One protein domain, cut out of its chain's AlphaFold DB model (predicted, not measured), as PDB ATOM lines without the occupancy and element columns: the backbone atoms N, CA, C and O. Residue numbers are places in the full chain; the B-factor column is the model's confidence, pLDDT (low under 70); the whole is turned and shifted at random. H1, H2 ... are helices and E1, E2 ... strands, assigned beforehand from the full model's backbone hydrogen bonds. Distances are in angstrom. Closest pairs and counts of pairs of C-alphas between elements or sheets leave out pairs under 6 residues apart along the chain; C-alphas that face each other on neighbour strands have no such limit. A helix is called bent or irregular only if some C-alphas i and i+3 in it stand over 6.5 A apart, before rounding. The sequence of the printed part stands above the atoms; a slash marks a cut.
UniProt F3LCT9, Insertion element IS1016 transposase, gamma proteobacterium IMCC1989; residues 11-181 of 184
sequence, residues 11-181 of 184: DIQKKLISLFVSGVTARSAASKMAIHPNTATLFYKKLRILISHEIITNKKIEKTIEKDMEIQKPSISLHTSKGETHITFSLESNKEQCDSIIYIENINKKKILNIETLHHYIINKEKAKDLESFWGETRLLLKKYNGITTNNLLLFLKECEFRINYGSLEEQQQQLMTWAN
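This is residues 11 to 181 of the 184 residues of the protein "Insertion element IS1016 transposase" of gamma proteobacterium IMCC1989 (UniProt F3LCT9). A strongly twisted four-strand sheet has H4 and H5 over one face, and the long helix H3 crosses H5, which lies in the middle of the domain. Away from the sheet, H1, H2 and H6 form a small group, with H2 and H6 packed on different stretches of H3 and H1 touching both. The printed part has 171 residues, with six named helices and four named strands in the order H1 H2 H3 E1 E2 E3 E4 H4 H5 H6; the sheet, E1 E2 E3 E4, is antiparallel and the class is mixed. The whole is compact, with a radius of gyration of the C-alphas of 16.7 A and spans of 48 by 42 by 26 A.

Start at H1, residues 11 to 21, which touches H2, residues 26 to 32, at Leu 19 and Ala 29, their closest C-alphas, 6.4 A apart. H3, residues 37 to 62, is the hub; its residues 37 to 44 touch H2, closest at the C-alphas of Pro 37 and Ala 30, 5.1 A. Next comes a meander, each strand the antiparallel neighbour and hairpin partner of the one before: E1, residues 75 to 81, E2, 84 to 90, E3, 100 to 104, and E4, 119 to 122. Look for N 77 and O 88 at 2.9 A, N 87 and O 102 at 2.8 A, and N 121 and O 101 at 2.8 A, within hydrogen-bond range. H4, residues 128 to 143, and H5, residues 150 to 165, are on the same face, making two layers, helices on one face of a sheet. H4 runs along the strands over E3, at a height over the sheet of 9.0 A; H5 runs along them over E1, at 8.4 A. H5 touches H3 at a steep tilt of 65 degrees, closest at the C-alphas of Lys 158 and Ser 52, 5.4 A. H6, residues 169 to 180, touches H1, closest at the C-alphas of Gln 173 and Ser 18, 6.0 A. Every O i to N i+4 pair is within range in H1, H2, H3, H4 and H6, and 10 of 12 in H5.

Find C-alpha 11 at (-8.331, 57.500, 8.743), where H1 begins. H3 runs 37.7 A from C-alpha 37 at (5.453, 65.887, 15.026). H4 is 21.8 A long and H5 23.3 A; H5 is irregular, with C-alphas 151 and 154 7.2 A apart. H6 ends at C-alpha 180, (-8.669, 51.882, 20.536).

The farthest C-alphas, Ala 34 and Glu 126, are 49.3 A apart. The printed part has no cut; the links H3 to E1 and E3 to E4 are long. In this model 68 residues have pLDDT under 70, among them 59 to 74 and 90 to 114.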
ATOM      1  N   ASP A  11      -9.270  58.020   9.753       89.38
ATOM      2  CA  ASP A  11      -8.331  57.500   8.743       89.38
ATOM      3  C   ASP A  11      -6.867  57.776   9.089       89.38
ATOM      4  O   ASP A  11      -6.006  56.913   8.915       89.38
ATOM      5  N   ILE A  12      -6.581  58.964   9.631       91.25
ATOM      6  CA  ILE A  12      -5.235  59.313  10.097       91.25
ATOM      7  C   ILE A  12      -4.871  58.438  11.296       91.25
ATOM      8  O   ILE A  12      -3.749  57.947  11.372       91.25
ATOM      9  N   GLN A  13      -5.810  58.189  12.214       91.88
ATOM     10  CA  GLN A  13      -5.571  57.299  13.351       91.88
ATOM     11  C   GLN A  13      -5.271  55.862  12.899       91.88
ATOM     12  O   GLN A  13      -4.288  55.290  13.365       91.88
ATOM     13  N   LYS A  14      -6.045  55.311  11.951       92.00
ATOM     14  CA  LYS A  14      -5.824  53.970  11.375       92.00
ATOM     15  C   LYS A  14      -4.424  53.853  10.765       92.00
ATOM     16  O   LYS A  14      -3.675  52.930  11.085       92.00
ATOM     17  N   LYS A  15      -4.027  54.836   9.949       93.31
ATOM     18  CA  LYS A  15      -2.685  54.886   9.346       93.31
ATOM     19  C   LYS A  15      -1.583  55.035  10.396       93.31
ATOM     20  O   LYS A  15      -0.556  54.370  10.302       93.31
ATOM     21  N   LEU A  16      -1.786  55.866  11.420       94.12
ATOM     22  CA  LEU A  16      -0.823  56.022  12.512       94.12
ATOM     23  C   LEU A  16      -0.658  54.741  13.336       94.12
ATOM     24  O   LEU A  16       0.467  54.466  13.751       94.12
ATOM     25  N   ILE A  17      -1.725  53.966  13.552       93.38
ATOM     26  CA  ILE A  17      -1.655  52.650  14.205       93.38
ATOM     27  C   ILE A  17      -0.858  51.673  13.342       93.38
ATOM     28  O   ILE A  17       0.062  51.043  13.849       93.38
ATOM     29  N   SER A  18      -1.133  51.604  12.038       93.56
ATOM     30  CA  SER A  18      -0.372  50.747  11.120       93.56
ATOM     31  C   SER A  18       1.126  51.097  11.110       93.56
ATOM     32  O   SER A  18       1.986  50.223  11.242       93.56
ATOM     33  N   LEU A  19       1.462  52.393  11.074       94.50
ATOM     34  CA  LEU A  19       2.846  52.870  11.176       94.50
ATOM     35  C   LEU A  19       3.476  52.549  12.539       94.50
ATOM     36  O   LEU A  19       4.651  52.187  12.598       94.50
ATOM     37  N   PHE A  20       2.700  52.660  13.621       93.06
ATOM     38  CA  PHE A  20       3.156  52.314  14.965       93.06
ATOM     39  C   PHE A  20       3.514  50.832  15.039       93.06
ATOM     40  O   PHE A  20       4.623  50.497  15.440       93.06
ATOM     41  N   VAL A  21       2.622  49.947  14.592       91.81
ATOM     42  CA  VAL A  21       2.841  48.493  14.560       91.81
ATOM     43  C   VAL A  21       4.039  48.132  13.683       91.81
ATOM     44  O   VAL A  21       4.887  47.358  14.111       91.81
ATOM     45  N   SER A  22       4.222  48.817  12.555       90.56
ATOM     46  CA  SER A  22       5.402  48.669  11.686       90.56
ATOM     47  C   SER A  22       6.721  49.166  12.309       90.56
ATOM     48  O   SER A  22       7.775  49.100  11.679       90.56
ATOM     49  N   GLY A  23       6.697  49.712  13.530       88.75
ATOM     50  CA  GLY A  23       7.885  50.195  14.237       88.75
ATOM     51  C   GLY A  23       8.446  51.509  13.688       88.75
ATOM     52  O   GLY A  23       9.601  51.846  13.954       88.75
ATOM     53  N   VAL A  24       7.654  52.261  12.916       91.00
ATOM     54  CA  VAL A  24       8.037  53.583  12.408       91.00
ATOM     55  C   VAL A  24       8.065  54.572  13.571       91.00
ATOM     56  O   VAL A  24       7.185  54.558  14.423       91.00
ATOM     57  N   THR A  25       9.062  55.458  13.630       89.81
ATOM     58  CA  THR A  25       9.126  56.467  14.703       89.81
ATOM     59  C   THR A  25       8.013  57.510  14.560       89.81
ATOM     60  O   THR A  25       7.607  57.846  13.448       89.81
ATOM     61  N   ALA A  26       7.565  58.104  15.673       91.75
ATOM     62  CA  ALA A  26       6.538  59.152  15.646       91.75
ATOM     63  C   ALA A  26       6.918  60.331  14.731       91.75
ATOM     64  O   ALA A  26       6.063  60.878  14.039       91.75
ATOM     65  N   ARG A  27       8.207  60.694  14.679       91.75
ATOM     66  CA  ARG A  27       8.720  61.752  13.796       91.75
ATOM     67  C   ARG A  27       8.569  61.370  12.320       91.75
ATOM     68  O   ARG A  27       8.041  62.162  11.543       91.75
ATOM     69  N   SER A  28       8.988  60.164  11.937       93.50
ATOM     70  CA  SER A  28       8.851  59.670  10.560       93.50
ATOM     71  C   SER A  28       7.382  59.494  10.162       93.50
ATOM     72  O   SER A  28       7.000  59.829   9.044       93.50
ATOM     73  N   ALA A  29       6.542  59.020  11.085       94.94
ATOM     74  CA  ALA A  29       5.107  58.884  10.870       94.94
ATOM     75  C   ALA A  29       4.424  60.244  10.677       94.94
ATOM     76  O   ALA A  29       3.579  60.380   9.797       94.94
ATOM     77  N   ALA A  30       4.823  61.264  11.443       95.50
ATOM     78  CA  ALA A  30       4.318  62.624  11.288       95.50
ATOM     79  C   ALA A  30       4.610  63.190   9.894       95.50
ATOM     80  O   ALA A  30       3.708  63.719   9.251       95.50
ATOM     81  N   SER A  31       5.845  63.003   9.411       95.50
ATOM     82  CA  SER A  31       6.246  63.391   8.056       95.50
ATOM     83  C   SER A  31       5.434  62.646   6.992       95.50
ATOM     84  O   SER A  31       4.874  63.288   6.108       95.50
ATOM     85  N   LYS A  32       5.272  61.320   7.120       94.75
ATOM     86  CA  LYS A  32       4.459  60.511   6.192       94.75
ATOM     87  C   LYS A  32       2.984  60.920   6.168       94.75
ATOM     88  O   LYS A  32       2.352  60.838   5.123       94.75
ATOM     89  N   MET A  33       2.424  61.311   7.311       94.00
ATOM     90  CA  MET A  33       1.010  61.684   7.449       94.00
ATOM     91  C   MET A  33       0.750  63.182   7.260       94.00
ATOM     92  O   MET A  33      -0.394  63.600   7.412       94.00
ATOM     93  N   ALA A  34       1.782  63.981   6.962       93.50
ATOM     94  CA  ALA A  34       1.706  65.440   6.872       93.50
ATOM     95  C   ALA A  34       1.036  66.093   8.103       93.50
ATOM     96  O   ALA A  34       0.230  67.014   7.985       93.50
ATOM     97  N   ILE A  35       1.365  65.608   9.306       94.31
ATOM     98  CA  ILE A  35       0.882  66.166  10.580       94.31
ATOM     99  C   ILE A  35       2.037  66.714  11.416       94.31
ATOM    100  O   ILE A  35       3.197  66.342  11.246       94.31
ATOM    101  N   HIS A  36       1.714  67.560  12.393       94.12
ATOM    102  CA  HIS A  36       2.713  68.088  13.316       94.12
ATOM    103  C   HIS A  36       3.390  66.957  14.136       94.12
ATOM    104  O   HIS A  36       2.683  66.110  14.698       94.12
ATOM    105  N   PRO A  37       4.732  66.943  14.302       92.19
ATOM    106  CA  PRO A  37       5.453  65.887  15.026       92.19
ATOM    107  C   PRO A  37       4.959  65.640  16.454       92.19
ATOM    108  O   PRO A  37       4.811  64.491  16.871       92.19
ATOM    109  N   ASN A  38       4.632  66.702  17.198       92.81
ATOM    110  CA  ASN A  38       4.094  66.563  18.559       92.81
ATOM    111  C   ASN A  38       2.748  65.829  18.583       92.81
ATOM    112  O   ASN A  38       2.456  65.121  19.545       92.81
ATOM    113  N   THR A  39       1.951  65.949  17.520       92.94
ATOM    114  CA  THR A  39       0.665  65.261  17.400       92.94
ATOM    115  C   THR A  39       0.866  63.756  17.253       92.94
ATOM    116  O   THR A  39       0.234  62.988  17.976       92.94
ATOM    117  N   ALA A  40       1.796  63.326  16.393       93.44
ATOM    118  CA  ALA A  40       2.157  61.913  16.261       93.44
ATOM    119  C   ALA A  40       2.767  61.357  17.559       93.44
ATOM    120  O   ALA A  40       2.380  60.286  18.019       93.44
ATOM    121  N   THR A  41       3.667  62.115  18.197       92.12
ATOM    122  CA  THR A  41       4.285  61.738  19.479       92.12
ATOM    123  C   THR A  41       3.239  61.545  20.574       92.12
ATOM    124  O   THR A  41       3.272  60.547  21.298       92.12
ATOM    125  N   LEU A  42       2.274  62.464  20.679       92.00
ATOM    126  CA  LEU A  42       1.186  62.362  21.646       92.00
ATOM    127  C   LEU A  42       0.281  61.162  21.345       92.00
ATOM    128  O   LEU A  42      -0.104  60.449  22.269       92.00
ATOM    129  N   PHE A  43      -0.033  60.915  20.071       92.56
ATOM    130  CA  PHE A  43      -0.830  59.761  19.662       92.56
ATOM    131  C   PHE A  43      -0.135  58.441  20.027       92.56
ATOM    132  O   PHE A  43      -0.741  57.590  20.674       92.56
ATOM    133  N   TYR A  44       1.160  58.302  19.736       93.06
ATOM    134  CA  TYR A  44       1.937  57.105  20.086       93.06
ATOM    135  C   TYR A  44       2.037  56.905  21.595       93.06
ATOM    136  O   TYR A  44       1.919  55.784  22.083       93.06
ATOM    137  N   LYS A  45       2.201  57.989  22.362       91.25
ATOM    138  CA  LYS A  45       2.161  57.914  23.826       91.25
ATOM    139  C   LYS A  45       0.820  57.359  24.315       91.25
ATOM    140  O   LYS A  45       0.809  56.508  25.199       91.25
ATOM    141  N   LYS A  46      -0.301  57.799  23.732       91.12
ATOM    142  CA  LYS A  46      -1.635  57.285  24.079       91.12
ATOM    143  C   LYS A  46      -1.796  55.803  23.736       91.12
ATOM    144  O   LYS A  46      -2.355  55.082  24.554       91.12
ATOM    145  N   LEU A  47      -1.280  55.349  22.590       91.88
ATOM    146  CA  LEU A  47      -1.287  53.923  22.236       91.88
ATOM    147  C   LEU A  47      -0.528  53.083  23.266       91.88
ATOM    148  O   LEU A  47      -1.047  52.074  23.723       91.88
ATOM    149  N   ARG A  48       0.654  53.523  23.711       91.88
ATOM    150  CA  ARG A  48       1.402  52.792  24.747       91.88
ATOM    151  C   ARG A  48       0.676  52.738  26.090       91.88
ATOM    152  O   ARG A  48       0.713  51.713  26.761       91.88
ATOM    153  N   ILE A  49       0.010  53.826  26.482       90.12
ATOM    154  CA  ILE A  49      -0.821  53.850  27.698       90.12
ATOM    155  C   ILE A  49      -1.970  52.846  27.573       90.12
ATOM    156  O   ILE A  49      -2.230  52.105  28.517       90.12
ATOM    157  N   LEU A  50      -2.626  52.802  26.411       90.62
ATOM    158  CA  LEU A  50      -3.681  51.836  26.123       90.62
ATOM    159  C   LEU A  50      -3.160  50.398  26.238       90.62
ATOM    160  O   LEU A  50      -3.711  49.628  27.012       90.62
ATOM    161  N   ILE A  51      -2.057  50.074  25.557       90.69
ATOM    162  CA  ILE A  51      -1.404  48.758  25.635       90.69
ATOM    163  C   ILE A  51      -1.115  48.378  27.089       90.69
ATOM    164  O   ILE A  51      -1.489  47.300  27.541       90.69
ATOM    165  N   SER A  52      -0.479  49.281  27.842       87.88
ATOM    166  CA  SER A  52      -0.150  49.040  29.246       87.88
ATOM    167  C   SER A  52      -1.394  48.744  30.084       87.88
ATOM    168  O   SER A  52      -1.347  47.862  30.934       87.88
ATOM    169  N   HIS A  53      -2.491  49.471  29.868       87.38
ATOM    170  CA  HIS A  53      -3.742  49.266  30.594       87.38
ATOM    171  C   HIS A  53      -4.383  47.910  30.272       87.38
ATOM    172  O   HIS A  53      -4.785  47.188  31.184       87.38
ATOM    173  N   GLU A  54      -4.489  47.567  28.986       87.62
ATOM    174  CA  GLU A  54      -5.130  46.327  28.534       87.62
ATOM    175  C   GLU A  54      -4.330  45.093  28.966       87.62
ATOM    176  O   GLU A  54      -4.911  44.154  29.500       87.62
ATOM    177  N   ILE A  55      -2.995  45.123  28.872       84.12
ATOM    178  CA  ILE A  55      -2.139  44.039  29.386       84.12
ATOM    179  C   ILE A  55      -2.362  43.821  30.888       84.12
ATOM    180  O   ILE A  55      -2.522  42.689  31.338       84.12
ATOM    181  N   ILE A  56      -2.388  44.897  31.683       80.31
ATOM    182  CA  ILE A  56      -2.591  44.794  33.137       80.31
ATOM    183  C   ILE A  56      -3.994  44.263  33.459       80.31
ATOM    184  O   ILE A  56      -4.156  43.467  34.384       80.31
ATOM    185  N   THR A  57      -5.000  44.695  32.697       81.06
ATOM    186  CA  THR A  57      -6.394  44.282  32.881       81.06
ATOM    187  C   THR A  57      -6.575  42.807  32.530       81.06
ATOM    188  O   THR A  57      -7.112  42.063  33.347       81.06
ATOM    189  N   ASN A  58      -6.055  42.359  31.385       73.81
ATOM    190  CA  ASN A  58      -6.111  40.957  30.966       73.81
ATOM    191  C   ASN A  58      -5.400  40.048  31.972       73.81
ATOM    192  O   ASN A  58      -5.986  39.067  32.414       73.81
ATOM    193  N   LYS A  59      -4.220  40.451  32.465       69.81
ATOM    194  CA  LYS A  59      -3.503  39.711  33.516       69.81
ATOM    195  C   LYS A  59      -4.303  39.601  34.822       69.81
ATOM    196  O   LYS A  59      -4.177  38.623  35.550       69.81
ATOM    197  N   LYS A  60      -5.124  40.605  35.162       64.19
ATOM    198  CA  LYS A  60      -6.010  40.549  36.341       64.19
ATOM    199  C   LYS A  60      -7.187  39.592  36.123       64.19
ATOM    200  O   LYS A  60      -7.590  38.911  37.064       64.19
ATOM    201  N   ILE A  61      -7.724  39.552  34.907       61.94
ATOM    202  CA  ILE A  61      -8.809  38.642  34.524       61.94
ATOM    203  C   ILE A  61      -8.311  37.193  34.553       61.94
ATOM    204  O   ILE A  61      -8.938  36.369  35.206       61.94
ATOM    205  N   GLU A  62      -7.152  36.910  33.955       59.78
ATOM    206  CA  GLU A  62      -6.512  35.582  33.967       59.78
ATOM    207  C   GLU A  62      -6.284  35.074  35.398       59.78
ATOM    208  O   GLU A  62      -6.648  33.951  35.719       59.78
ATOM    209  N   LYS A  63      -5.820  35.934  36.317       57.81
ATOM    210  CA  LYS A  63      -5.693  35.592  37.749       57.81
ATOM    211  C   LYS A  63      -7.009  35.240  38.450       57.81
ATOM    212  O   LYS A  63      -6.977  34.647  39.520       57.81
ATOM    213  N   THR A  64      -8.144  35.681  37.915       58.59
ATOM    214  CA  THR A  64      -9.470  35.427  38.505       58.59
ATOM    215  C   THR A  64     -10.094  34.145  37.943       58.59
ATOM    216  O   THR A  64     -10.974  33.564  38.570       58.59
ATOM    217  N   ILE A  65      -9.637  33.698  36.771       60.81
ATOM    218  CA  ILE A  65     -10.144  32.531  36.053       60.81
ATOM    219  C   ILE A  65      -9.031  31.478  36.062       60.81
ATOM    220  O   ILE A  65      -8.363  31.254  35.058       60.81
ATOM    221  N   GLU A  66      -8.784  30.837  37.205       65.31
ATOM    222  CA  GLU A  66      -7.998  29.601  37.185       65.31
ATOM    223  C   GLU A  66      -8.773  28.558  36.375       65.31
ATOM    224  O   GLU A  66      -9.777  28.036  36.868       65.31
ATOM    225  N   LYS A  67      -8.320  28.270  35.145       48.09
ATOM    226  CA  LYS A  67      -8.121  26.906  34.630       48.09
ATOM    227  C   LYS A  67      -7.748  26.841  33.147       48.09
ATOM    228  O   LYS A  67      -8.336  27.502  32.299       48.09
ATOM    229  N   ASP A  68      -6.838  25.899  32.922       42.25
ATOM    230  CA  ASP A  68      -6.615  25.090  31.729       42.25
ATOM    231  C   ASP A  68      -5.856  25.713  30.541       42.25
ATOM    232  O   ASP A  68      -6.325  26.585  29.818       42.25
ATOM    233  N   MET A  69      -4.657  25.144  30.339       49.94
ATOM    234  CA  MET A  69      -3.752  25.282  29.191       49.94
ATOM    235  C   MET A  69      -3.293  26.715  28.885       49.94
ATOM    236  O   MET A  69      -3.670  27.326  27.888       49.94
ATOM    237  N   GLU A  70      -2.394  27.235  29.726       49.16
ATOM    238  CA  GLU A  70      -1.721  28.509  29.473       49.16
ATOM    239  C   GLU A  70      -0.781  28.399  28.262       49.16
ATOM    240  O   GLU A  70       0.237  27.707  28.288       49.16
ATOM    241  N   ILE A  71      -1.088  29.146  27.201       52.22
ATOM    242  CA  ILE A  71      -0.063  29.576  26.248       52.22
ATOM    243  C   ILE A  71       0.925  30.418  27.061       52.22
ATOM    244  O   ILE A  71       0.569  31.510  27.504       52.22
ATOM    245  N   GLN A  72       2.136  29.898  27.281       57.31
ATOM    246  CA  GLN A  72       3.221  30.574  27.998       57.31
ATOM    247  C   GLN A  72       3.538  31.905  27.310       57.31
ATOM    248  O   GLN A  72       4.237  31.949  26.299       57.31
ATOM    249  N   LYS A  73       2.979  33.003  27.827       67.19
ATOM    250  CA  LYS A  73       3.249  34.347  27.319       67.19
ATOM    251  C   LYS A  73       4.232  35.041  28.251       67.19
ATOM    252  O   LYS A  73       3.903  35.254  29.421       67.19
ATOM    253  N   PRO A  74       5.420  35.427  27.761       69.75
ATOM    254  CA  PRO A  74       6.359  36.187  28.566       69.75
ATOM    255  C   PRO A  74       5.729  37.510  29.009       69.75
ATOM    256  O   PRO A  74       5.049  38.203  28.243       69.75
ATOM    257  N   SER A  75       5.961  37.872  30.268       72.25
ATOM    258  CA  SER A  75       5.447  39.110  30.850       72.25
ATOM    259  C   SER A  75       6.558  39.935  31.486       72.25
ATOM    260  O   SER A  75       7.508  39.392  32.052       72.25
ATOM    261  N   ILE A  76       6.425  41.263  31.394       74.06
ATOM    262  CA  ILE A  76       7.384  42.216  31.953       74.06
ATOM    263  C   ILE A  76       6.746  42.947  33.132       74.06
ATOM    264  O   ILE A  76       5.647  43.504  33.031       74.06
ATOM    265  N   SER A  77       7.449  43.016  34.253       71.31
ATOM    266  CA  SER A  77       7.068  43.825  35.413       71.31
ATOM    267  C   SER A  77       8.195  44.755  35.831       71.31
ATOM    268  O   SER A  77       9.357  44.552  35.500       71.31
ATOM    269  N   LEU A  78       7.834  45.827  36.532       69.88
ATOM    270  CA  LEU A  78       8.779  46.791  37.070       69.88
ATOM    271  C   LEU A  78       8.507  46.930  38.564       69.88
ATOM    272  O   LEU A  78       7.401  47.290  38.964       69.88
ATOM    273  N   HIS A  79       9.521  46.634  39.370       68.00
ATOM    274  CA  HIS A  79       9.481  46.715  40.822       68.00
ATOM    275  C   HIS A  79      10.525  47.716  41.301       68.00
ATOM    276  O   HIS A  79      11.700  47.633  40.946       68.00
ATOM    277  N   THR A  80      10.096  48.665  42.125       61.94
ATOM    278  CA  THR A  80      10.986  49.630  42.770       61.94
ATOM    279  C   THR A  80      11.156  49.249  44.235       61.94
ATOM    280  O   THR A  80      10.171  49.229  44.971       61.94
ATOM    281  N   SER A  81      12.382  48.960  44.668       59.19
ATOM    282  CA  SER A  81      12.703  48.630  46.062       59.19
ATOM    283  C   SER A  81      13.975  49.356  46.480       59.19
ATOM    284  O   SER A  81      14.933  49.405  45.719       59.19
ATOM    285  N   LYS A  82      13.979  49.971  47.671       56.47
ATOM    286  CA  LYS A  82      15.152  50.651  48.267       56.47
ATOM    287  C   LYS A  82      15.897  51.634  47.333       56.47
ATOM    288  O   LYS A  82      17.100  51.818  47.454       56.47
ATOM    289  N   GLY A  83      15.188  52.299  46.416       57.38
ATOM    290  CA  GLY A  83      15.775  53.261  45.469       57.38
ATOM    291  C   GLY A  83      16.330  52.647  44.176       57.38
ATOM    292  O   GLY A  83      16.690  53.395  43.262       57.38
ATOM    293  N   GLU A  84      16.311  51.322  44.061       61.97
ATOM    294  CA  GLU A  84      16.654  50.558  42.865       61.97
ATOM    295  C   GLU A  84      15.387  50.173  42.098       61.97
ATOM    296  O   GLU A  84      14.289  50.069  42.654       61.97
ATOM    297  N   THR A  85      15.509  50.034  40.780       64.38
ATOM    298  CA  THR A  85      14.404  49.605  39.920       64.38
ATOM    299  C   THR A  85      14.816  48.364  39.171       64.38
ATOM    300  O   THR A  85      15.758  48.373  38.379       64.38
ATOM    301  N   HIS A  86      14.076  47.299  39.439       68.56
ATOM    302  CA  HIS A  86      14.267  45.993  38.850       68.56
ATOM    303  C   HIS A  86      13.149  45.769  37.839       68.56
ATOM    304  O   HIS A  86      11.964  45.873  38.163       68.56
ATOM    305  N   ILE A  87      13.530  45.494  36.601       70.62
ATOM    306  CA  ILE A  87      12.633  44.971  35.582       70.62
ATOM    307  C   ILE A  87      12.684  43.454  35.714       70.62
ATOM    308  O   ILE A  87      13.751  42.855  35.642       70.62
ATOM    309  N   THR A  88      11.545  42.821  35.928       67.88
ATOM    310  CA  THR A  88      11.451  41.370  36.059       67.88
ATOM    311  C   THR A  88      10.764  40.791  34.836       67.88
ATOM    312  O   THR A  88       9.823  41.382  34.299       67.88
ATOM    313  N   PHE A  89      11.272  39.650  34.386       70.31
ATOM    314  CA  PHE A  89      10.761  38.906  33.248       70.31
ATOM    315  C   PHE A  89      10.354  37.520  33.747       70.31
ATOM    316  O   PHE A  89      11.161  36.814  34.360       70.31
ATOM    317  N   SER A  90       9.102  37.150  33.497       66.81
ATOM    318  CA  SER A  90       8.520  35.877  33.938       66.81
ATOM    319  C   SER A  90       7.847  35.184  32.761       66.81
ATOM    320  O   SER A  90       7.087  35.833  32.035       66.81
ATOM    321  N   LEU A  91       8.125  33.888  32.587       62.47
ATOM    322  CA  LEU A  91       7.582  33.071  31.492       62.47
ATOM    323  C   LEU A  91       6.304  32.311  31.901       62.47
ATOM    324  O   LEU A  91       5.570  31.840  31.039       62.47
ATOM    325  N   GLU A  92       6.001  32.242  33.201       57.72
ATOM    326  CA  GLU A  92       4.752  31.687  33.739       57.72
ATOM    327  C   GLU A  92       3.931  32.770  34.453       57.72
ATOM    328  O   GLU A  92       4.443  33.546  35.266       57.72
ATOM    329  N   SER A  93       2.628  32.814  34.164       48.88
ATOM    330  CA  SER A  93       1.634  33.651  34.855       48.88
ATOM    331  C   SER A  93       1.427  33.229  36.309       48.88
ATOM    332  O   SER A  93       0.893  34.014  37.101       48.88
ATOM    333  N   ASN A  94       1.900  32.033  36.670       43.47
ATOM    334  CA  ASN A  94       1.743  31.451  37.984       43.47
ATOM    335  C   ASN A  94       3.098  31.065  38.587       43.47
ATOM    336  O   ASN A  94       3.577  29.954  38.397       43.47
ATOM    337  N   LYS A  95       3.711  31.995  39.323       47.47
ATOM    338  CA  LYS A  95       4.307  31.750  40.645       47.47
ATOM    339  C   LYS A  95       5.021  32.991  41.134       47.47
ATOM    340  O   LYS A  95       5.496  33.832  40.381       47.47
ATOM    341  N   GLU A  96       5.110  33.069  42.445       45.72
ATOM    342  CA  GLU A  96       5.775  34.080  43.256       45.72
ATOM    343  C   GLU A  96       7.316  34.095  43.063       45.72
ATOM    344  O   GLU A  96       8.061  34.472  43.963       45.72
ATOM    345  N   GLN A  97       7.814  33.706  41.880       49.66
ATOM    346  CA  GLN A  97       9.223  33.576  41.515       49.66
ATOM    347  C   GLN A  97       9.478  34.200  40.132       49.66
ATOM    348  O   GLN A  97       8.796  33.903  39.156       49.66
ATOM    349  N   CYS A  98      10.458  35.102  40.046       50.12
ATOM    350  CA  CYS A  98      10.901  35.683  38.775       50.12
ATOM    351  C   CYS A  98      11.912  34.743  38.108       50.12
ATOM    352  O   CYS A  98      12.882  34.348  38.754       50.12
ATOM    353  N   ASP A  99      11.730  34.429  36.824       58.09
ATOM    354  CA  ASP A  99      12.656  33.553  36.094       58.09
ATOM    355  C   ASP A  99      13.933  34.301  35.651       58.09
ATOM    356  O   ASP A  99      15.017  33.719  35.558       58.09
ATOM    357  N   SER A 100      13.845  35.617  35.441       54.69
ATOM    358  CA  SER A 100      15.013  36.489  35.277       54.69
ATOM    359  C   SER A 100      14.744  37.908  35.784       54.69
ATOM    360  O   SER A 100      13.609  38.398  35.809       54.69
ATOM    361  N   ILE A 101      15.811  38.573  36.224       60.59
ATOM    362  CA  ILE A 101      15.784  39.954  36.697       60.59
ATOM    363  C   ILE A 101      16.776  40.758  35.870       60.59
ATOM    364  O   ILE A 101      17.963  40.452  35.797       60.59
ATOM    365  N   ILE A 102      16.290  41.838  35.281       62.97
ATOM    366  CA  ILE A 102      17.120  42.884  34.704       62.97
ATOM    367  C   ILE A 102      17.106  44.042  35.676       62.97
ATOM    368  O   ILE A 102      16.069  44.658  35.917       62.97
ATOM    369  N   TYR A 103      18.255  44.350  36.257       59.88
ATOM    370  CA  TYR A 103      18.340  45.471  37.176       59.88
ATOM    371  C   TYR A 103      18.888  46.705  36.467       59.88
ATOM    372  O   TYR A 103      19.755  46.640  35.592       59.88
ATOM    373  N   ILE A 104      18.332  47.850  36.856       57.72
ATOM    374  CA  ILE A 104      18.808  49.161  36.445       57.72
ATOM    375  C   ILE A 104      19.378  49.827  37.679       57.72
ATOM    376  O   ILE A 104      18.635  50.297  38.547       57.72
ATOM    377  N   GLU A 105      20.701  49.921  37.740       51.41
ATOM    378  CA  GLU A 105      21.332  50.713  38.783       51.41
ATOM    379  C   GLU A 105      20.911  52.179  38.645       51.41
ATOM    380  O   GLU A 105      21.106  52.824  37.605       51.41
ATOM    381  N   ASN A 106      20.362  52.723  39.732       51.66
ATOM    382  CA  ASN A 106      20.078  54.147  39.886       51.66
ATOM    383  C   ASN A 106      19.104  54.745  38.847       51.66
ATOM    384  O   ASN A 106      19.308  55.880  38.405       51.66
ATOM    385  N   ILE A 107      18.012  54.052  38.487       54.59
ATOM    386  CA  ILE A 107      16.992  54.639  37.591       54.59
ATOM    387  C   ILE A 107      16.475  55.984  38.122       54.59
ATOM    388  O   ILE A 107      16.302  56.928  37.362       54.59
ATOM    389  N   ASN A 108      16.302  56.104  39.441       52.03
ATOM    390  CA  ASN A 108      15.709  57.284  40.075       52.03
ATOM    391  C   ASN A 108      16.590  58.540  39.969       52.03
ATOM    392  O   ASN A 108      16.092  59.650  40.130       52.03
ATOM    393  N   LYS A 109      17.886  58.386  39.667       56.03
ATOM    394  CA  LYS A 109      18.834  59.501  39.504       56.03
ATOM    395  C   LYS A 109      19.056  59.890  38.040       56.03
ATOM    396  O   LYS A 109      19.585  60.966  37.769       56.03
ATOM    397  N   LYS A 110      18.674  59.038  37.081       59.41
ATOM    398  CA  LYS A 110      18.922  59.255  35.648       59.41
ATOM    399  C   LYS A 110      17.655  59.764  34.957       59.41
ATOM    400  O   LYS A 110      16.616  59.124  34.993       59.41
ATOM    401  N   LYS A 111      17.741  60.908  34.269       64.69
ATOM    402  CA  LYS A 111      16.614  61.469  33.491       64.69
ATOM    403  C   LYS A 111      16.386  60.733  32.162       64.69
ATOM    404  O   LYS A 111      15.264  60.695  31.660       64.69
ATOM    405  N   ILE A 112      17.451  60.159  31.602       68.12
ATOM    406  CA  ILE A 112      17.474  59.436  30.328       68.12
ATOM    407  C   ILE A 112      18.176  58.094  30.558       68.12
ATOM    408  O   ILE A 112      19.251  58.055  31.158       68.12
ATOM    409  N   LEU A 113      17.558  57.006  30.106       69.69
ATOM    410  CA  LEU A 113      18.090  55.655  30.237       69.69
ATOM    411  C   LEU A 113      19.065  55.342  29.095       69.69
ATOM    412  O   LEU A 113      18.720  55.522  27.926       69.69
ATOM    413  N   ASN A 114      20.243  54.809  29.430       69.75
ATOM    414  CA  ASN A 114      21.089  54.109  28.468       69.75
ATOM    415  C   ASN A 114      20.778  52.605  28.530       69.75
ATOM    416  O   ASN A 114      20.948  51.963  29.567       69.75
ATOM    417  N   ILE A 115      20.312  52.047  27.415       70.00
ATOM    418  CA  ILE A 115      19.943  50.629  27.290       70.00
ATOM    419  C   ILE A 115      21.179  49.721  27.394       70.00
ATOM    420  O   ILE A 115      21.069  48.550  27.739       70.00
ATOM    421  N   GLU A 116      22.370  50.250  27.120       68.12
ATOM    422  CA  GLU A 116      23.624  49.504  27.232       68.12
ATOM    423  C   GLU A 116      24.044  49.268  28.680       68.12
ATOM    424  O   GLU A 116      24.722  48.283  28.951       68.12
ATOM    425  N   THR A 117      23.574  50.101  29.612       65.62
ATOM    426  CA  THR A 117      23.854  49.962  31.052       65.62
ATOM    427  C   THR A 117      22.888  49.008  31.763       65.62
ATOM    428  O   THR A 117      22.750  49.068  32.981       65.62
ATOM    429  N   LEU A 118      22.147  48.187  31.012       69.06
ATOM    430  CA  LEU A 118      21.180  47.235  31.556       69.06
ATOM    431  C   LEU A 118      21.870  45.902  31.834       69.06
ATOM    432  O   LEU A 118      22.356  45.244  30.911       69.06
ATOM    433  N   HIS A 119      21.881  45.505  33.103       67.75
ATOM    434  CA  HIS A 119      22.455  44.244  33.548       67.75
ATOM    435  C   HIS A 119      21.362  43.175  33.600       67.75
ATOM    436  O   HIS A 119      20.355  43.345  34.285       67.75
ATOM    437  N   HIS A 120      21.554  42.083  32.860       69.25
ATOM    438  CA  HIS A 120      20.631  40.952  32.824       69.25
ATOM    439  C   HIS A 120      21.159  39.823  33.710       69.25
ATOM    440  O   HIS A 120      22.278  39.356  33.510       69.25
ATOM    441  N   TYR A 121      20.349  39.397  34.677       68.06
ATOM    442  CA  TYR A 121      20.642  38.279  35.558       68.06
ATOM    443  C   TYR A 121      19.559  37.205  35.423       68.06
ATOM    444  O   TYR A 121      18.383  37.437  35.714       68.06
ATOM    445  N   ILE A 122      19.960  36.015  34.983       65.81
ATOM    446  CA  ILE A 122      19.061  34.872  34.824       65.81
ATOM    447  C   ILE A 122      19.024  34.108  36.145       65.81
ATOM    448  O   ILE A 122      20.060  33.671  36.643       65.81
ATOM    449  N   ILE A 123      17.828  33.952  36.711       68.19
ATOM    450  CA  ILE A 123      17.623  33.209  37.960       68.19
ATOM    451  C   ILE A 123      17.359  31.741  37.639       68.19
ATOM    452  O   ILE A 123      17.970  30.853  38.231       68.19
ATOM    453  N   ASN A 124      16.479  31.488  36.673       67.12
ATOM    454  CA  ASN A 124      16.103  30.150  36.257       67.12
ATOM    455  C   ASN A 124      16.890  29.729  35.009       67.12
ATOM    456  O   ASN A 124      16.637  30.205  33.901       67.12
ATOM    457  N   LYS A 125      17.856  28.821  35.193       67.56
ATOM    458  CA  LYS A 125      18.724  28.339  34.108       67.56
ATOM    459  C   LYS A 125      17.996  27.457  33.091       67.56
ATOM    460  O   LYS A 125      18.433  27.396  31.949       67.56
ATOM    461  N   GLU A 126      16.898  26.807  33.471       67.88
ATOM    462  CA  GLU A 126      16.147  25.915  32.576       67.88
ATOM    463  C   GLU A 126      15.379  26.703  31.508       67.88
ATOM    464  O   GLU A 126      15.349  26.313  30.346       67.88
ATOM    465  N   LYS A 127      14.844  27.872  31.883       64.19
ATOM    466  CA  LYS A 127      14.119  28.797  30.990       64.19
ATOM    467  C   LYS A 127      15.013  29.889  30.389       64.19
ATOM    468  O   LYS A 127      14.523  30.825  29.756       64.19
ATOM    469  N   ALA A 128      16.328  29.787  30.591       62.75
ATOM    470  CA  ALA A 128      17.298  30.808  30.201       62.75
ATOM    471  C   ALA A 128      17.234  31.141  28.708       62.75
ATOM    472  O   ALA A 128      17.292  32.311  28.345       62.75
ATOM    473  N   LYS A 129      17.078  30.122  27.855       68.62
ATOM    474  CA  LYS A 129      17.102  30.276  26.396       68.62
ATOM    475  C   LYS A 129      15.942  31.131  25.880       68.62
ATOM    476  O   LYS A 129      16.158  32.043  25.083       68.62
ATOM    477  N   ASP A 130      14.732  30.875  26.369       67.44
ATOM    478  CA  ASP A 130      13.533  31.596  25.934       67.44
ATOM    479  C   ASP A 130      13.524  33.033  26.475       67.44
ATOM    480  O   ASP A 130      13.177  33.976  25.762       67.44
ATOM    481  N   LEU A 131      14.003  33.230  27.707       68.75
ATOM    482  CA  LEU A 131      14.151  34.558  28.313       68.75
ATOM    483  C   LEU A 131      15.258  35.384  27.659       68.75
ATOM    484  O   LEU A 131      15.119  36.598  27.517       68.75
ATOM    485  N   GLU A 132      16.347  34.748  27.237       72.38
ATOM    486  CA  GLU A 132      17.418  35.412  26.505       72.38
ATOM    487  C   GLU A 132      16.946  35.860  25.119       72.38
ATOM    488  O   GLU A 132      17.223  36.997  24.732       72.38
ATOM    489  N   SER A 133      16.157  35.034  24.417       78.75
ATOM    490  CA  SER A 133      15.501  35.439  23.164       78.75
ATOM    491  C   SER A 133      14.575  36.634  23.394       78.75
ATOM    492  O   SER A 133      14.703  37.667  22.733       78.75
ATOM    493  N   PHE A 134      13.712  36.544  24.410       77.56
ATOM    494  CA  PHE A 134      12.777  37.607  24.774       77.56
ATOM    495  C   PHE A 134      13.486  38.925  25.122       77.56
ATOM    496  O   PHE A 134      13.078  40.015  24.695       77.56
ATOM    497  N   TRP A 135      14.583  38.845  25.880       79.31
ATOM    498  CA  TRP A 135      15.398  40.006  26.212       79.31
ATOM    499  C   TRP A 135      16.129  40.564  24.992       79.31
ATOM    500  O   TRP A 135      16.181  41.784  24.820       79.31
ATOM    501  N   GLY A 136      16.665  39.703  24.127       80.50
ATOM    502  CA  GLY A 136      17.314  40.098  22.881       80.50
ATOM    503  C   GLY A 136      16.382  40.928  21.999       80.50
ATOM    504  O   GLY A 136      16.737  42.039  21.590       80.50
ATOM    505  N   GLU A 137      15.156  40.447  21.794       80.94
ATOM    506  CA  GLU A 137      14.114  41.151  21.041       80.94
ATOM    507  C   GLU A 137      13.718  42.474  21.701       80.94
ATOM    508  O   GLU A 137      13.704  43.526  21.051       80.94
ATOM    509  N   THR A 138      13.486  42.456  23.017       82.31
ATOM    510  CA  THR A 138      13.171  43.664  23.792       82.31
ATOM    511  C   THR A 138      14.288  44.703  23.662       82.31
ATOM    512  O   THR A 138      14.028  45.874  23.381       82.31
ATOM    513  N   ARG A 139      15.554  44.297  23.795       80.81
ATOM    514  CA  ARG A 139      16.714  45.190  23.690       80.81
ATOM    515  C   ARG A 139      16.840  45.788  22.293       80.81
ATOM    516  O   ARG A 139      17.118  46.982  22.176       80.81
ATOM    517  N   LEU A 140      16.624  45.000  21.240       81.75
ATOM    518  CA  LEU A 140      16.630  45.485  19.856       81.75
ATOM    519  C   LEU A 140      15.521  46.514  19.602       81.75
ATOM    520  O   LEU A 140      15.772  47.536  18.960       81.75
ATOM    521  N   LEU A 141      14.318  46.287  20.136       81.06
ATOM    522  CA  LEU A 141      13.214  47.243  20.045       81.06
ATOM    523  C   LEU A 141      13.519  48.533  20.807       81.06
ATOM    524  O   LEU A 141      13.335  49.624  20.263       81.06
ATOM    525  N   LEU A 142      14.036  48.425  22.033       80.94
ATOM    526  CA  LEU A 142      14.386  49.581  22.853       80.94
ATOM    527  C   LEU A 142      15.501  50.417  22.211       80.94
ATOM    528  O   LEU A 142      15.414  51.643  22.242       80.94
ATOM    529  N   LYS A 143      16.506  49.788  21.577       80.94
ATOM    530  CA  LYS A 143      17.629  50.484  20.911       80.94
ATOM    531  C   LYS A 143      17.182  51.486  19.844       80.94
ATOM    532  O   LYS A 143      17.891  52.452  19.592       80.94
ATOM    533  N   LYS A 144      16.007  51.296  19.232       78.06
ATOM    534  CA  LYS A 144      15.448  52.243  18.249       78.06
ATOM    535  C   LYS A 144      15.059  53.586  18.876       78.06
ATOM    536  O   LYS A 144      14.929  54.586  18.170       78.06
ATOM    537  N   TYR A 145      14.843  53.618  20.188       75.12
ATOM    538  CA  TYR A 145      14.397  54.793  20.918       75.12
ATOM    539  C   TYR A 145      15.593  55.465  21.605       75.12
ATOM    540  O   TYR A 145      15.955  55.141  22.734       75.12
ATOM    541  N   ASN A 146      16.203  56.435  20.918       67.69
ATOM    542  CA  ASN A 146      17.291  57.250  21.463       67.69
ATOM    543  C   ASN A 146      16.796  58.085  22.657       67.69
ATOM    544  O   ASN A 146      16.192  59.142  22.477       67.69
ATOM    545  N   GLY A 147      17.062  57.611  23.874       71.38
ATOM    546  CA  GLY A 147      16.816  58.346  25.112       71.38
ATOM    547  C   GLY A 147      15.400  58.201  25.678       71.38
ATOM    548  O   GLY A 147      14.613  59.148  25.693       71.38
ATOM    549  N   ILE A 148      15.088  57.018  26.211       78.25
ATOM    550  CA  ILE A 148      13.839  56.767  26.943       78.25
ATOM    551  C   ILE A 148      13.938  57.398  28.337       78.25
ATOM    552  O   ILE A 148      14.881  57.137  29.084       78.25
ATOM    553  N   THR A 149      12.957  58.216  28.712       78.00
ATOM    554  CA  THR A 149      12.864  58.722  30.086       78.00
ATOM    555  C   THR A 149      12.331  57.642  31.018       78.00
ATOM    556  O   THR A 149      11.479  56.835  30.642       78.00
ATOM    557  N   THR A 150      12.776  57.658  32.267       70.31
ATOM    558  CA  THR A 150      12.424  56.657  33.286       70.31
ATOM    559  C   THR A 150      10.919  56.557  33.522       70.31
ATOM    560  O   THR A 150      10.366  55.462  33.523       70.31
ATOM    561  N   ASN A 151      10.228  57.699  33.548       75.25
ATOM    562  CA  ASN A 151       8.766  57.766  33.672       75.25
ATOM    563  C   ASN A 151       8.014  57.088  32.516       75.25
ATOM    564  O   ASN A 151       6.873  56.671  32.683       75.25
ATOM    565  N   ASN A 152       8.621  57.013  31.329       81.81
ATOM    566  CA  ASN A 152       8.006  56.382  30.165       81.81
ATOM    567  C   ASN A 152       8.496  54.945  29.955       81.81
ATOM    568  O   ASN A 152       7.914  54.244  29.133       81.81
ATOM    569  N   LEU A 153       9.529  54.490  30.670       81.06
ATOM    570  CA  LEU A 153      10.149  53.185  30.445       81.06
ATOM    571  C   LEU A 153       9.139  52.041  30.529       81.06
ATOM    572  O   LEU A 153       9.106  51.197  29.638       81.06
ATOM    573  N   LEU A 154       8.260  52.066  31.533       82.81
ATOM    574  CA  LEU A 154       7.206  51.063  31.687       82.81
ATOM    575  C   LEU A 154       6.315  50.962  30.438       82.81
ATOM    576  O   LEU A 154       5.969  49.866  30.013       82.81
ATOM    577  N   LEU A 155       5.989  52.095  29.812       87.81
ATOM    578  CA  LEU A 155       5.163  52.135  28.605       87.81
ATOM    579  C   LEU A 155       5.873  51.508  27.396       87.81
ATOM    580  O   LEU A 155       5.225  50.857  26.581       87.81
ATOM    581  N   PHE A 156       7.190  51.694  27.277       87.31
ATOM    582  CA  PHE A 156       7.991  51.070  26.219       87.31
ATOM    583  C   PHE A 156       8.183  49.572  26.453       87.31
ATOM    584  O   PHE A 156       8.110  48.797  25.505       87.31
ATOM    585  N   LEU A 157       8.374  49.151  27.703       85.06
ATOM    586  CA  LEU A 157       8.440  47.733  28.052       85.06
ATOM    587  C   LEU A 157       7.113  47.032  27.749       85.06
ATOM    588  O   LEU A 157       7.110  45.992  27.104       85.06
ATOM    589  N   LYS A 158       5.980  47.641  28.112       86.88
ATOM    590  CA  LYS A 158       4.653  47.097  27.790       86.88
ATOM    591  C   LYS A 158       4.370  47.064  26.290       86.88
ATOM    592  O   LYS A 158       3.707  46.147  25.821       86.88
ATOM    593  N   GLU A 159       4.905  48.012  25.522       89.75
ATOM    594  CA  GLU A 159       4.897  47.917  24.060       89.75
ATOM    595  C   GLU A 159       5.709  46.710  23.561       89.75
ATOM    596  O   GLU A 159       5.251  46.024  22.654       89.75
ATOM    597  N   CYS A 160       6.883  46.430  24.134       86.94
ATOM    598  CA  CYS A 160       7.681  45.259  23.751       86.94
ATOM    599  C   CYS A 160       6.944  43.955  24.082       86.94
ATOM    600  O   CYS A 160       6.815  43.102  23.214       86.94
ATOM    601  N   GLU A 161       6.378  43.851  25.287       86.06
ATOM    602  CA  GLU A 161       5.541  42.716  25.700       86.06
ATOM    603  C   GLU A 161       4.374  42.497  24.732       86.06
ATOM    604  O   GLU A 161       4.133  41.379  24.292       86.06
ATOM    605  N   PHE A 162       3.690  43.567  24.321       89.25
ATOM    606  CA  PHE A 162       2.656  43.487  23.292       89.25
ATOM    607  C   PHE A 162       3.195  42.973  21.952       89.25
ATOM    608  O   PHE A 162       2.605  42.089  21.348       89.25
ATOM    609  N   ARG A 163       4.317  43.498  21.466       87.44
ATOM    610  CA  ARG A 163       4.857  43.097  20.157       87.44
ATOM    611  C   ARG A 163       5.307  41.646  20.113       87.44
ATOM    612  O   ARG A 163       5.184  41.025  19.070       87.44
ATOM    613  N   ILE A 164       5.842  41.145  21.218       82.69
ATOM    614  CA  ILE A 164       6.334  39.772  21.298       82.69
ATOM    615  C   ILE A 164       5.161  38.797  21.491       82.69
ATOM    616  O   ILE A 164       5.147  37.724  20.900       82.69
ATOM    617  N   ASN A 165       4.128  39.194  22.244       82.50
ATOM    618  CA  ASN A 165       2.960  38.345  22.504       82.50
ATOM    619  C   ASN A 165       1.942  38.286  21.352       82.50
ATOM    620  O   ASN A 165       1.096  37.392  21.344       82.50
ATOM    621  N   TYR A 166       1.980  39.233  20.415       81.31
ATOM    622  CA  TYR A 166       1.097  39.281  19.249       81.31
ATOM    623  C   TYR A 166       1.973  39.212  17.994       81.31
ATOM    624  O   TYR A 166       2.656  40.177  17.666       81.31
ATOM    625  N   GLY A 167       2.013  38.051  17.338       72.12
ATOM    626  CA  GLY A 167       3.087  37.696  16.404       72.12
ATOM    627  C   GLY A 167       3.076  38.471  15.087       72.12
ATOM    628  O   GLY A 167       4.102  39.021  14.685       72.12
ATOM    629  N   SER A 168       1.936  38.546  14.397       86.56
ATOM    630  CA  SER A 168       1.872  39.211  13.089       86.56
ATOM    631  C   SER A 168       1.555  40.708  13.195       86.56
ATOM    632  O   SER A 168       0.862  41.172  14.103       86.56
ATOM    633  N   LEU A 169       2.034  41.492  12.220       88.19
ATOM    634  CA  LEU A 169       1.689  42.917  12.116       88.19
ATOM    635  C   LEU A 169       0.174  43.118  11.957       88.19
ATOM    636  O   LEU A 169      -0.375  44.096  12.461       88.19
ATOM    637  N   GLU A 170      -0.507  42.189  11.286       88.19
ATOM    638  CA  GLU A 170      -1.957  42.232  11.101       88.19
ATOM    639  C   GLU A 170      -2.696  42.013  12.422       88.19
ATOM    640  O   GLU A 170      -3.551  42.827  12.769       88.19
ATOM    641  N   GLU A 171      -2.314  41.002  13.206       89.19
ATOM    642  CA  GLU A 171      -2.886  40.755  14.536       89.19
ATOM    643  C   GLU A 171      -2.627  41.926  15.484       89.19
ATOM    644  O   GLU A 171      -3.550  42.406  16.142       89.19
ATOM    645  N   GLN A 172      -1.394  42.445  15.523       90.38
ATOM    646  CA  GLN A 172      -1.059  43.616  16.336       90.38
ATOM    647  C   GLN A 172      -1.918  44.827  15.948       90.38
ATOM    648  O   GLN A 172      -2.431  45.551  16.808       90.38
ATOM    649  N   GLN A 173      -2.089  45.063  14.647       91.06
ATOM    650  CA  GLN A 173      -2.900  46.166  14.152       91.06
ATOM    651  C   GLN A 173      -4.375  45.971  14.503       91.06
ATOM    652  O   GLN A 173      -4.983  46.895  15.042       91.06
ATOM    653  N   GLN A 174      -4.945  44.795  14.242       89.44
ATOM    654  CA  GLN A 174      -6.338  44.488  14.569       89.44
ATOM    655  C   GLN A 174      -6.601  44.634  16.068       89.44
ATOM    656  O   GLN A 174      -7.562  45.296  16.462       89.44
ATOM    657  N   GLN A 175      -5.705  44.115  16.910       89.88
ATOM    658  CA  GLN A 175      -5.843  44.201  18.358       89.88
ATOM    659  C   GLN A 175      -5.829  45.652  18.850       89.88
ATOM    660  O   GLN A 175      -6.695  46.054  19.629       89.88
ATOM    661  N   LEU A 176      -4.904  46.479  18.351       89.31
ATOM    662  CA  LEU A 176      -4.864  47.899  18.708       89.31
ATOM    663  C   LEU A 176      -6.083  48.668  18.215       89.31
ATOM    664  O   LEU A 176      -6.539  49.576  18.906       89.31
ATOM    665  N   MET A 177      -6.613  48.332  17.042       88.81
ATOM    666  CA  MET A 177      -7.808  48.975  16.493       88.81
ATOM    667  C   MET A 177      -9.039  48.642  17.345       88.81
ATOM    668  O   MET A 177      -9.805  49.547  17.687       88.81
ATOM    669  N   THR A 178      -9.157  47.381  17.775       89.25
ATOM    670  CA  THR A 178     -10.179  46.907  18.719       89.25
ATOM    671  C   THR A 178     -10.071  47.631  20.059       89.25
ATOM    672  O   THR A 178     -11.029  48.272  20.491       89.25
ATOM    673  N   TRP A 179      -8.891  47.634  20.689       88.62
ATOM    674  CA  TRP A 179      -8.672  48.324  21.966       88.62
ATOM    675  C   TRP A 179      -8.889  49.836  21.869       88.62
ATOM    676  O   TRP A 179      -9.442  50.459  22.776       88.62
ATOM    677  N   ALA A 180      -8.484  50.453  20.757       85.44
ATOM    678  CA  ALA A 180      -8.669  51.882  20.536       85.44
ATOM    679  C   ALA A 180     -10.118  52.248  20.179       85.44
ATOM    680  O   ALA A 180     -10.452  53.438  20.181       85.44
ATOM    681  N   ASN A 181     -10.974  51.254  19.917       84.50
ATOM    682  CA  ASN A 181     -12.345  51.413  19.443       84.50
ATOM    683  C   ASN A 181     -12.414  52.253  18.152       84.50
ATOM    684  O   ASN A 181     -13.272  53.129  17.992       84.50
TER     685      ASN A 181